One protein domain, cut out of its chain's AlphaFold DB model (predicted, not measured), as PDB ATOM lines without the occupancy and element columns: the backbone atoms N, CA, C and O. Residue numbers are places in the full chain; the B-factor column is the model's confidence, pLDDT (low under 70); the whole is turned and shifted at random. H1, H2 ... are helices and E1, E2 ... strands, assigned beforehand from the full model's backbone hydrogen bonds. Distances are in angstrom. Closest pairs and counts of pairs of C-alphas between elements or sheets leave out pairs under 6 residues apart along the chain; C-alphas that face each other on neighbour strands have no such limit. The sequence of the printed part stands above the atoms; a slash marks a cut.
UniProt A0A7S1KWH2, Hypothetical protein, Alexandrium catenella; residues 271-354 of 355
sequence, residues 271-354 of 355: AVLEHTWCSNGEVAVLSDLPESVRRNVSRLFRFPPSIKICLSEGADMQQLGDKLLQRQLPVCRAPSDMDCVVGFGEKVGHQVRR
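AT A GLANCE: This is residues 271 to 354 of the 355 residues of the protein "Hypothetical protein" of Alexandrium catenella (UniProt A0A7S1KWH2). With little regular structure, the model is a small three-stranded sheet, E1 E2 E3, that H2 only grazes, with H1 packed on H2, a long loop of residues 326 to 339 between H2 and E3, and residues 349 to 354, of which 351 to 353 belong to E4, sticking out as an arm. The 84 printed residues, 32 in named elements, run E1 H1 E2 H2 E3 E4, class mixed; the sheet is E1 E2 E3, antiparallel. The whole is compact, radius of gyration of the C-alphas 13.1 A, and flat, 46 by 35 by 18 A.

HOW THE PARTS SIT: E1, residues 282 to 285, is antiparallel to E2, residues 307 to 311, at 153 degrees; N 284 and O 309 are within hydrogen-bond range, 3.0 A. H1, residues 291 to 297, touches H2, residues 317 to 325, at a shallow tilt of 28 degrees, the same way; their closest C-alphas, Val 293 and Gly 321, are 5.5 A apart. H2 only grazes the sheet; H1 is not on it. E3, residues 340 to 343, is antiparallel to E2 at 155 degrees, with N 310 and O 340 at 2.9 A. E4, residues 351 to 353, pairs with no named strand. Every O i to N i+4 pair is within hydrogen-bond range in H2, 2 of 3 in H1.

IN THESE COORDINATES: E1 begins at C-alpha 282 (166.678, 95.392, 175.526); E4 ends at C-alpha 353 (152.599, 72.162, 200.318). E2 spans 13.1 A, H2 12.3 A.

THE WHOLE: The printed part has no cut. The link H2 to E3 is long. Residues 271 to 275 have pLDDT under 70.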
ATOM      1  N   ALA A 271     169.335  75.360 173.588       46.69
ATOM      2  CA  ALA A 271     170.364  75.920 174.467       46.69
ATOM      3  C   ALA A 271     170.895  77.294 174.014       46.69
ATOM      4  O   ALA A 271     171.492  78.003 174.817       46.69
ATOM      5  N   VAL A 272     170.680  77.678 172.751       48.41
ATOM      6  CA  VAL A 272     171.009  79.025 172.257       48.41
ATOM      7  C   VAL A 272     169.887  80.011 172.607       48.41
ATOM      8  O   VAL A 272     170.151  81.193 172.824       48.41
ATOM      9  N   LEU A 273     168.643  79.529 172.732       53.84
ATOM     10  CA  LEU A 273     167.467  80.394 172.743       53.84
ATOM     11  C   LEU A 273     167.315  81.269 174.000       53.84
ATOM     12  O   LEU A 273     166.682  82.318 173.920       53.84
ATOM     13  N   GLU A 274     167.896  80.906 175.155       55.41
ATOM     14  CA  GLU A 274     167.782  81.757 176.361       55.41
ATOM     15  C   GLU A 274     168.489  83.116 176.199       55.41
ATOM     16  O   GLU A 274     168.159  84.079 176.893       55.41
ATOM     17  N   HIS A 275     169.435  83.198 175.257       58.88
ATOM     18  CA  HIS A 275     170.109  84.430 174.851       58.88
ATOM     19  C   HIS A 275     169.505  85.074 173.592       58.88
ATOM     20  O   HIS A 275     169.952  86.151 173.210       58.88
ATOM     21  N   THR A 276     168.516  84.447 172.936       71.25
ATOM     22  CA  THR A 276     167.871  85.012 171.736       71.25
ATOM     23  C   THR A 276     166.512  85.638 172.002       71.25
ATOM     24  O   THR A 276     166.042  86.373 171.145       71.25
ATOM     25  N   TRP A 277     165.827  85.342 173.110       76.31
ATOM     26  CA  TRP A 277     164.611  86.100 173.426       76.31
ATOM     27  C   TRP A 277     164.970  87.564 173.659       76.31
ATOM     28  O   TRP A 277     165.932  87.860 174.366       76.31
ATOM     29  N   CYS A 278     164.183  88.450 173.050       83.19
ATOM     30  CA  CYS A 278     164.483  89.870 172.926       83.19
ATOM     31  C   CYS A 278     165.723  90.150 172.046       83.19
ATOM     32  O   CYS A 278     166.418  91.135 172.273       83.19
ATOM     33  N   SER A 279     166.027  89.316 171.037       86.06
ATOM     34  CA  SER A 279     167.254  89.443 170.216       86.06
ATOM     35  C   SER A 279     167.404  90.779 169.487       86.06
ATOM     36  O   SER A 279     168.520  91.169 169.152       86.06
ATOM     37  N   ASN A 280     166.289  91.464 169.232       85.62
ATOM     38  CA  ASN A 280     166.237  92.764 168.566       85.62
ATOM     39  C   ASN A 280     166.071  93.934 169.558       85.62
ATOM     40  O   ASN A 280     165.691  95.026 169.137       85.62
ATOM     41  N   GLY A 281     166.284  93.717 170.862       85.62
ATOM     42  CA  GLY A 281     165.892  94.667 171.901       85.62
ATOM     43  C   GLY A 281     166.672  94.610 173.202       85.62
ATOM     44  O   GLY A 281     167.642  93.872 173.365       85.62
ATOM     45  N   GLU A 282     166.193  95.404 174.153       87.44
ATOM     46  CA  GLU A 282     166.678  95.392 175.526       87.44
ATOM     47  C   GLU A 282     165.868  94.397 176.369       87.44
ATOM     48  O   GLU A 282     164.651  94.256 176.218       87.44
ATOM     49  N   VAL A 283     166.561  93.699 177.270       88.75
ATOM     50  CA  VAL A 283     165.956  92.801 178.259       88.75
ATOM     51  C   VAL A 283     165.853  93.553 179.580       88.75
ATOM     52  O   VAL A 283     166.869  93.765 180.239       88.75
ATOM     53  N   ALA A 284     164.638  93.898 179.999       88.56
ATOM     54  CA  ALA A 284     164.390  94.385 181.354       88.56
ATOM     55  C   ALA A 284     163.912  93.245 182.263       88.56
ATOM     56  O   ALA A 284     163.121  92.387 181.855       88.56
ATOM     57  N   VAL A 285     164.343  93.255 183.522       90.06
ATOM     58  CA  VAL A 285     163.759  92.428 184.586       90.06
ATOM     59  C   VAL A 285     162.894  93.284 185.508       90.06
ATOM     60  O   VAL A 285     163.054  94.498 185.611       90.06
ATOM     61  N   LEU A 286     161.959  92.661 186.235       87.81
ATOM     62  CA  LEU A 286     161.038  93.409 187.102       87.81
ATOM     63  C   LEU A 286     161.732  94.208 188.221       87.81
ATOM     64  O   LEU A 286     161.111  95.108 188.785       87.81
ATOM     65  N   SER A 287     162.994  93.916 188.560       87.62
ATOM     66  CA  SER A 287     163.787  94.728 189.495       87.62
ATOM     67  C   SER A 287     164.186  96.100 188.954       87.62
ATOM     68  O   SER A 287     164.448  96.981 189.770       87.62
ATOM     69  N   ASP A 288     164.192  96.283 187.635       87.88
ATOM     70  CA  ASP A 288     164.665  97.503 186.969       87.88
ATOM     71  C   ASP A 288     163.553  98.562 186.867       87.88
ATOM     72  O   ASP A 288     163.808  99.745 186.643       87.88
ATOM     73  N   LEU A 289     162.296  98.144 187.063       87.50
ATOM     74  CA  LEU A 289     161.133  99.027 187.098       87.50
ATOM     75  C   LEU A 289     161.156  99.942 188.342       87.50
ATOM     76  O   LEU A 289     161.501  99.479 189.438       87.50
ATOM     77  N   PRO A 290     160.682 101.203 188.233       90.06
ATOM     78  CA  PRO A 290     160.510 102.103 189.377       90.06
ATOM     79  C   PRO A 290     159.740 101.436 190.525       90.06
ATOM     80  O   PRO A 290     158.789 100.695 190.285       90.06
ATOM     81  N   GLU A 291     160.095 101.694 191.790       90.69
ATOM     82  CA  GLU A 291     159.528 100.927 192.916       90.69
ATOM     83  C   GLU A 291     157.987 101.004 193.000       90.69
ATOM     84  O   GLU A 291     157.322 100.004 193.294       90.69
ATOM     85  N   SER A 292     157.428 102.177 192.689       86.62
ATOM     86  CA  SER A 292     155.987 102.448 192.587       86.62
ATOM     87  C   SER A 292     155.276 101.524 191.592       86.62
ATOM     88  O   SER A 292     154.196 101.007 191.885       86.62
ATOM     89  N   VAL A 293     155.905 101.280 190.441       86.38
ATOM     90  CA  VAL A 293     155.452 100.361 189.393       86.38
ATOM     91  C   VAL A 293     155.681  98.916 189.831       86.38
ATOM     92  O   VAL A 293     154.737  98.126 189.908       86.38
ATOM     93  N   ARG A 294     156.932  98.577 190.173       90.81
ATOM     94  CA  ARG A 294     157.404  97.224 190.495       90.81
ATOM     95  C   ARG A 294     156.532  96.531 191.533       90.81
ATOM     96  O   ARG A 294     156.202  95.362 191.376       90.81
ATOM     97  N   ARG A 295     156.115  97.244 192.585       88.38
ATOM     98  CA  ARG A 295     155.267  96.685 193.652       88.38
ATOM     99  C   ARG A 295     153.897  96.221 193.151       88.38
ATOM    100  O   ARG A 295     153.359  95.253 193.682       88.38
ATOM    101  N   ASN A 296     153.335  96.909 192.161       86.69
ATOM    102  CA  ASN A 296     152.030  96.590 191.592       86.69
ATOM    103  C   ASN A 296     152.157  95.555 190.463       86.69
ATOM    104  O   ASN A 296     151.414  94.579 190.455       86.69
ATOM    105  N   VAL A 297     153.159  95.691 189.587       85.81
ATOM    106  CA  VAL A 297     153.445  94.724 188.512       85.81
ATOM    107  C   VAL A 297     153.789  93.341 189.080       85.81
ATOM    108  O   VAL A 297     153.219  92.341 188.649       85.81
ATOM    109  N   SER A 298     154.613  93.263 190.131       86.12
ATOM    110  CA  SER A 298     154.937  92.001 190.819       86.12
ATOM    111  C   SER A 298     153.745  91.322 191.511       86.12
ATOM    112  O   SER A 298     153.900  90.212 192.004       86.12
ATOM    113  N   ARG A 299     152.566  91.955 191.586       86.44
ATOM    114  CA  ARG A 299     151.326  91.311 192.067       86.44
ATOM    115  C   ARG A 299     150.497  90.695 190.941       86.44
ATOM    116  O   ARG A 299     149.607  89.901 191.224       86.44
ATOM    117  N   LEU A 300     150.768  91.061 189.687       86.00
ATOM    118  CA  LEU A 300     150.142  90.446 188.517       86.00
ATOM    119  C   LEU A 300     150.766  89.076 188.242       86.00
ATOM    120  O   LEU A 300     150.063  88.113 187.959       86.00
ATOM    121  N   PHE A 301     152.086  88.970 188.369       86.38
ATOM    122  CA  PHE A 301     152.801  87.722 188.130       86.38
ATOM    123  C   PHE A 301     152.837  86.838 189.371       86.38
ATOM    124  O   PHE A 301     153.115  87.302 190.475       86.38
ATOM    125  N   ARG A 302     152.633  85.536 189.172       79.06
ATOM    126  CA  ARG A 302     152.785  84.532 190.227       79.06
ATOM    127  C   ARG A 302     154.246  84.350 190.645       79.06
ATOM    128  O   ARG A 302     154.527  84.133 191.820       79.06
ATOM    129  N   PHE A 303     155.167  84.479 189.689       81.19
ATOM    130  CA  PHE A 303     156.608  84.324 189.901       81.19
ATOM    131  C   PHE A 303     157.386  85.524 189.350       81.19
ATOM    132  O   PHE A 303     158.092  85.395 188.356       81.19
ATOM    133  N   PRO A 304     157.298  86.709 189.982       80.75
ATOM    134  CA  PRO A 304     157.968  87.912 189.486       80.75
ATOM    135  C   PRO A 304     159.464  87.736 189.138       80.75
ATOM    136  O   PRO A 304     159.878  88.253 188.104       80.75
ATOM    137  N   PRO A 305     160.284  86.976 189.902       83.00
ATOM    138  CA  PRO A 305     161.697  86.775 189.564       83.00
ATOM    139  C   PRO A 305     161.960  85.993 188.269       83.00
ATOM    140  O   PRO A 305     163.076  86.050 187.763       83.00
ATOM    141  N   SER A 306     160.978  85.253 187.738       80.38
ATOM    142  CA  SER A 306     161.119  84.539 186.464       80.38
ATOM    143  C   SER A 306     160.659  85.356 185.259       80.38
ATOM    144  O   SER A 306     160.700  84.843 184.148       80.38
ATOM    145  N   ILE A 307     160.181  86.588 185.444       85.88
ATOM    146  CA  ILE A 307     159.647  87.403 184.352       85.88
ATOM    147  C   ILE A 307     160.734  88.320 183.793       85.88
ATOM    148  O   ILE A 307     161.299  89.141 184.522       85.88
ATOM    149  N   LYS A 308     160.983  88.206 182.486       89.25
ATOM    150  CA  LYS A 308     161.738  89.191 181.699       89.25
ATOM    151  C   LYS A 308     160.788  89.882 180.720       89.25
ATOM    152  O   LYS A 308     159.720  89.357 180.394       89.25
ATOM    153  N   ILE A 309     161.179  91.060 180.256       91.12
ATOM    154  CA  ILE A 309     160.409  91.877 179.325       91.12
ATOM    155  C   ILE A 309     161.313  92.233 178.146       91.12
ATOM    156  O   ILE A 309     162.418  92.733 178.358       91.12
ATOM    157  N   CYS A 310     160.840  91.980 176.928       91.56
ATOM    158  CA  CYS A 310     161.505  92.393 175.697       91.56
ATOM    159  C   CYS A 310     161.050  93.798 175.316       91.56
ATOM    160  O   CYS A 310     159.846  94.042 175.221       91.56
ATOM    161  N   LEU A 311     161.994  94.712 175.083       90.81
ATOM    162  CA  LEU A 311     161.722  96.132 174.867       90.81
ATOM    163  C   LEU A 311     162.357  96.657 173.592       90.81
ATOM    164  O   LEU A 311     163.533  96.407 173.329       90.81
ATOM    165  N   SER A 312     161.584  97.434 172.834       92.06
ATOM    166  CA  SER A 312     162.130  98.258 171.753       92.06
ATOM    167  C   SER A 312     163.215  99.201 172.285       92.06
ATOM    168  O   SER A 312     163.078  99.750 173.378       92.06
ATOM    169  N   GLU A 313     164.292  99.383 171.518       89.25
ATOM    170  CA  GLU A 313     165.432 100.229 171.896       89.25
ATOM    171  C   GLU A 313     164.964 101.645 172.290       89.25
ATOM    172  O   GLU A 313     164.213 102.293 171.557       89.25
ATOM    173  N   GLY A 314     165.383 102.120 173.469       88.25
ATOM    174  CA  GLY A 314     164.971 103.422 174.003       88.25
ATOM    175  C   GLY A 314     163.567 103.476 174.629       88.25
ATOM    176  O   GLY A 314     163.026 104.572 174.793       88.25
ATOM    177  N   ALA A 315     162.959 102.337 174.981       89.00
ATOM    178  CA  ALA A 315     161.684 102.301 175.698       89.00
ATOM    179  C   ALA A 315     161.746 103.011 177.068       89.00
ATOM    180  O   ALA A 315     162.654 102.797 177.870       89.00
ATOM    181  N   ASP A 316     160.728 103.819 177.379       91.31
ATOM    182  CA  ASP A 316     160.606 104.465 178.689       91.31
ATOM    183  C   ASP A 316     160.088 103.489 179.761       91.31
ATOM    184  O   ASP A 316     159.001 102.916 179.645       91.31
ATOM    185  N   MET A 317     160.848 103.342 180.848       86.62
ATOM    186  CA  MET A 317     160.555 102.395 181.930       86.62
ATOM    187  C   MET A 317     159.299 102.752 182.742       86.62
ATOM    188  O   MET A 317     158.704 101.865 183.363       86.62
ATOM    189  N   GLN A 318     158.860 104.017 182.735       86.69
ATOM    190  CA  GLN A 318     157.604 104.414 183.376       86.69
ATOM    191  C   GLN A 318     156.399 104.019 182.507       86.69
ATOM    192  O   GLN A 318     155.525 103.296 182.987       86.69
ATOM    193  N   GLN A 319     156.396 104.383 181.219       88.94
ATOM    194  CA  GLN A 319     155.392 103.933 180.245       88.94
ATOM    195  C   GLN A 319     155.298 102.407 180.178       88.94
ATOM    196  O   GLN A 319     154.201 101.856 180.078       88.94
ATOM    197  N   LEU A 320     156.432 101.710 180.261       88.19
ATOM    198  CA  LEU A 320     156.468 100.256 180.329       88.19
ATOM    199  C   LEU A 320     155.713  99.715 181.546       88.19
ATOM    200  O   LEU A 320     154.911  98.785 181.433       88.19
ATOM    201  N   GLY A 321     155.963 100.319 182.706       87.31
ATOM    202  CA  GLY A 321     155.240 100.036 183.933       87.31
ATOM    203  C   GLY A 321     153.734 100.180 183.769       87.31
ATOM    204  O   GLY A 321     152.978  99.287 184.152       87.31
ATOM    205  N   ASP A 322     153.306 101.267 183.136       88.38
ATOM    206  CA  ASP A 322     151.897 101.552 182.898       88.38
ATOM    207  C   ASP A 322     151.272 100.557 181.898       88.38
ATOM    208  O   ASP A 322     150.185 100.041 182.167       88.38
ATOM    209  N   LYS A 323     151.980 100.185 180.815       90.88
ATOM    210  CA  LYS A 323     151.560  99.117 179.879       90.88
ATOM    211  C   LYS A 323     151.401  97.766 180.593       90.88
ATOM    212  O   LYS A 323     150.423  97.057 180.348       90.88
ATOM    213  N   LEU A 324     152.321  97.398 181.491       90.00
ATOM    214  CA  LEU A 324     152.242  96.159 182.280       90.00
ATOM    215  C   LEU A 324     151.044  96.165 183.235       90.00
ATOM    216  O   LEU A 324     150.306  95.184 183.293       90.00
ATOM    217  N   LEU A 325     150.816  97.271 183.946       88.56
ATOM    218  CA  LEU A 325     149.671  97.428 184.850       88.56
ATOM    219  C   LEU A 325     148.327  97.384 184.113       88.56
ATOM    220  O   LEU A 325     147.347  96.877 184.652       88.56
ATOM    221  N   GLN A 326     148.301  97.865 182.871       89.88
ATOM    222  CA  GLN A 326     147.141  97.819 181.981       89.88
ATOM    223  C   GLN A 326     147.030  96.498 181.189       89.88
ATOM    224  O   GLN A 326     146.097  96.360 180.400       89.88
ATOM    225  N   ARG A 327     147.943  95.529 181.397       89.38
ATOM    226  CA  ARG A 327     148.028  94.243 180.666       89.38
ATOM    227  C   ARG A 327     148.065  94.412 179.134       89.38
ATOM    228  O   ARG A 327     147.451  93.648 178.397       89.38
ATOM    229  N   GLN A 328     148.757  95.448 178.660       91.12
ATOM    230  CA  GLN A 328     148.832  95.810 177.239       91.12
ATOM    231  C   GLN A 328     150.006  95.178 176.490       91.12
ATOM    232  O   GLN A 328     149.999  95.196 175.260       91.12
ATOM    233  N   LEU A 329     151.010  94.638 177.190       90.12
ATOM    234  CA  LEU A 329     152.069  93.886 176.520       90.12
ATOM    235  C   LEU A 329     151.558  92.469 176.228       90.12
ATOM    236  O   LEU A 329     151.108  91.789 177.154       90.12
ATOM    237  N   PRO A 330     151.622  91.985 174.979       89.81
ATOM    238  CA  PRO A 330     151.404  90.578 174.710       89.81
ATOM    239  C   PRO A 330     152.507  89.730 175.350       89.81
ATOM    240  O   PRO A 330     153.569  90.199 175.765       89.81
ATOM    241  N   VAL A 331     152.265  88.432 175.379       85.19
ATOM    242  CA  VAL A 331     153.269  87.438 175.735       85.19
ATOM    243  C   VAL A 331     154.089  87.097 174.483       85.19
ATOM    244  O   VAL A 331     153.500  86.899 173.416       85.19
ATOM    245  N   CYS A 332     155.422  87.058 174.583       85.00
ATOM    246  CA  CYS A 332     156.297  86.850 173.422       85.00
ATOM    247  C   CYS A 332     156.122  85.445 172.820       85.00
ATOM    248  O   CYS A 332     156.028  84.448 173.545       85.00
ATOM    249  N   ARG A 333     156.117  85.369 171.484       80.25
ATOM    250  CA  ARG A 333     155.896  84.151 170.684       80.25
ATOM    251  C   ARG A 333     157.106  83.760 169.837       80.25
ATOM    252  O   ARG A 333     157.296  82.572 169.588       80.25
ATOM    253  N   ALA A 334     157.923  84.725 169.424       79.88
ATOM    254  CA  ALA A 334     159.184  84.518 168.723       79.88
ATOM    255  C   ALA A 334     160.351  85.245 169.426       79.88
ATOM    256  O   ALA A 334     160.131  86.282 170.051       79.88
ATOM    257  N   PRO A 335     161.605  84.763 169.296       83.12
ATOM    258  CA  PRO A 335     162.771  85.395 169.925       83.12
ATOM    259  C   PRO A 335     162.965  86.877 169.558       83.12
ATOM    260  O   PRO A 335     163.417  87.670 170.378       83.12
ATOM    261  N   SER A 336     162.563  87.240 168.338       85.88
ATOM    262  CA  SER A 336     162.592  88.590 167.769       85.88
ATOM    263  C   SER A 336     161.446  89.508 168.210       85.88
ATOM    264  O   SER A 336     161.391  90.641 167.729       85.88
ATOM    265  N   ASP A 337     160.500  89.021 169.018       88.88
ATOM    266  CA  ASP A 337     159.353  89.813 169.461       88.88
ATOM    267  C   ASP A 337     159.772  90.901 170.455       88.88
ATOM    268  O   ASP A 337     160.706  90.754 171.246       88.88
ATOM    269  N   MET A 338     159.025  92.000 170.403       91.94
ATOM    270  CA  MET A 338     159.312  93.260 171.075       91.94
ATOM    271  C   MET A 338     158.078  93.735 171.839       91.94
ATOM    272  O   MET A 338     156.954  93.368 171.492       91.94
ATOM    273  N   ASP A 339     158.284  94.576 172.853       91.75
ATOM    274  CA  ASP A 339     157.237  95.106 173.735       91.75
ATOM    275  C   ASP A 339     156.349  93.986 174.325       91.75
ATOM    276  O   ASP A 339     155.121  94.075 174.335       91.75
ATOM    277  N   CYS A 340     156.973  92.904 174.800       91.44
ATOM    278  CA  CYS A 340     156.289  91.675 175.210       91.44
ATOM    279  C   CYS A 340     156.919  91.016 176.453       91.44
ATOM    280  O   CYS A 340     158.037  91.340 176.856       91.44
ATOM    281  N   VAL A 341     156.186  90.095 177.087       90.06
ATOM    282  CA  VAL A 341     156.580  89.424 178.343       90.06
ATOM    283  C   VAL A 341     157.031  87.976 178.105       90.06
ATOM    284  O   VAL A 341     156.404  87.260 177.323       90.06
ATOM    285  N   VAL A 342     158.076  87.526 178.816       86.19
ATOM    286  CA  VAL A 342     158.612  86.149 178.783       86.19
ATOM    287  C   VAL A 342     158.709  85.563 180.199       86.19
ATOM    288  O   VAL A 342     159.216  86.224 181.110       86.19
ATOM    289  N   GLY A 343     158.287  84.306 180.381       80.88
ATOM    290  CA  GLY A 343     158.418  83.561 181.639       80.88
ATOM    291  C   GLY A 343     159.525  82.494 181.626       80.88
ATOM    292  O   GLY A 343     159.497  81.549 180.849       80.88
ATOM    293  N   PHE A 344     160.472  82.573 182.555       78.75
ATOM    294  CA  PHE A 344     161.549  81.588 182.757       78.75
ATOM    295  C   PHE A 344     161.187  80.625 183.895       78.75
ATOM    296  O   PHE A 344     161.871  80.526 184.919       78.75
ATOM    297  N   GLY A 345     160.018  79.989 183.754       71.94
ATOM    298  CA  GLY A 345     159.402  79.150 184.782       71.94
ATOM    299  C   GLY A 345     160.291  77.993 185.243       71.94
ATOM    300  O   GLY A 345     160.289  77.649 186.421       71.94
ATOM    301  N   GLU A 346     161.136  77.463 184.357       70.75
ATOM    302  CA  GLU A 346     162.081  76.376 184.636       70.75
ATOM    303  C   GLU A 346     163.154  76.710 185.693       70.75
ATOM    304  O   GLU A 346     163.830  75.812 186.194       70.75
ATOM    305  N   LYS A 347     163.310  77.993 186.052       74.81
ATOM    306  CA  LYS A 347     164.230  78.466 187.102       74.81
ATOM    307  C   LYS A 347     163.551  78.662 188.459       74.81
ATOM    308  O   LYS A 347     164.225  78.962 189.445       74.81
ATOM    309  N   VAL A 348     162.231  78.493 188.531       77.62
ATOM    310  CA  VAL A 348     161.462  78.583 189.774       77.62
ATOM    311  C   VAL A 348     161.491  77.226 190.471       77.62
ATOM    312  O   VAL A 348     160.974  76.240 189.959       77.62
ATOM    313  N   GLY A 349     162.063  77.171 191.674       82.69
ATOM    314  CA  GLY A 349     161.964  75.975 192.508       82.69
ATOM    315  C   GLY A 349     160.503  75.689 192.861       82.69
ATOM    316  O   GLY A 349     159.863  76.511 193.522       82.69
ATOM    317  N   HIS A 350     159.985  74.533 192.433       89.50
ATOM    318  CA  HIS A 350     158.614  74.125 192.731       89.50
ATOM    319  C   HIS A 350     158.378  74.052 194.239       89.50
ATOM    320  O   HIS A 350     159.260  73.672 195.021       89.50
ATOM    321  N   GLN A 351     157.165  74.398 194.654       88.12
ATOM    322  CA  GLN A 351     156.800  74.433 196.060       88.12
ATOM    323  C   GLN A 351     156.101  73.130 196.446       88.12
ATOM    324  O   GLN A 351     155.283  72.591 195.706       88.12
ATOM    325  N   VAL A 352     156.411  72.626 197.638       89.00
ATOM    326  CA  VAL A 352     155.712  71.479 198.222       89.00
ATOM    327  C   VAL A 352     154.846  71.989 199.362       89.00
ATOM    328  O   VAL A 352     155.374  72.381 200.404       89.00
ATOM    329  N   ARG A 353     153.521  71.945 199.198       86.62
ATOM    330  CA  ARG A 353     152.599  72.162 200.318       86.62
ATOM    331  C   ARG A 353     152.386  70.831 201.033       86.62
ATOM    332  O   ARG A 353     151.643  69.978 200.545       86.62
ATOM    333  N   ARG A 354     153.074  70.660 202.164       84.50
ATOM    334  CA  ARG A 354     152.817  69.583 203.130       84.50
ATOM    335  C   ARG A 354     151.609  69.928 204.001       84.50
ATOM    336  O   ARG A 354     151.220  71.097 204.066       84.50
TER     337      ARG A 354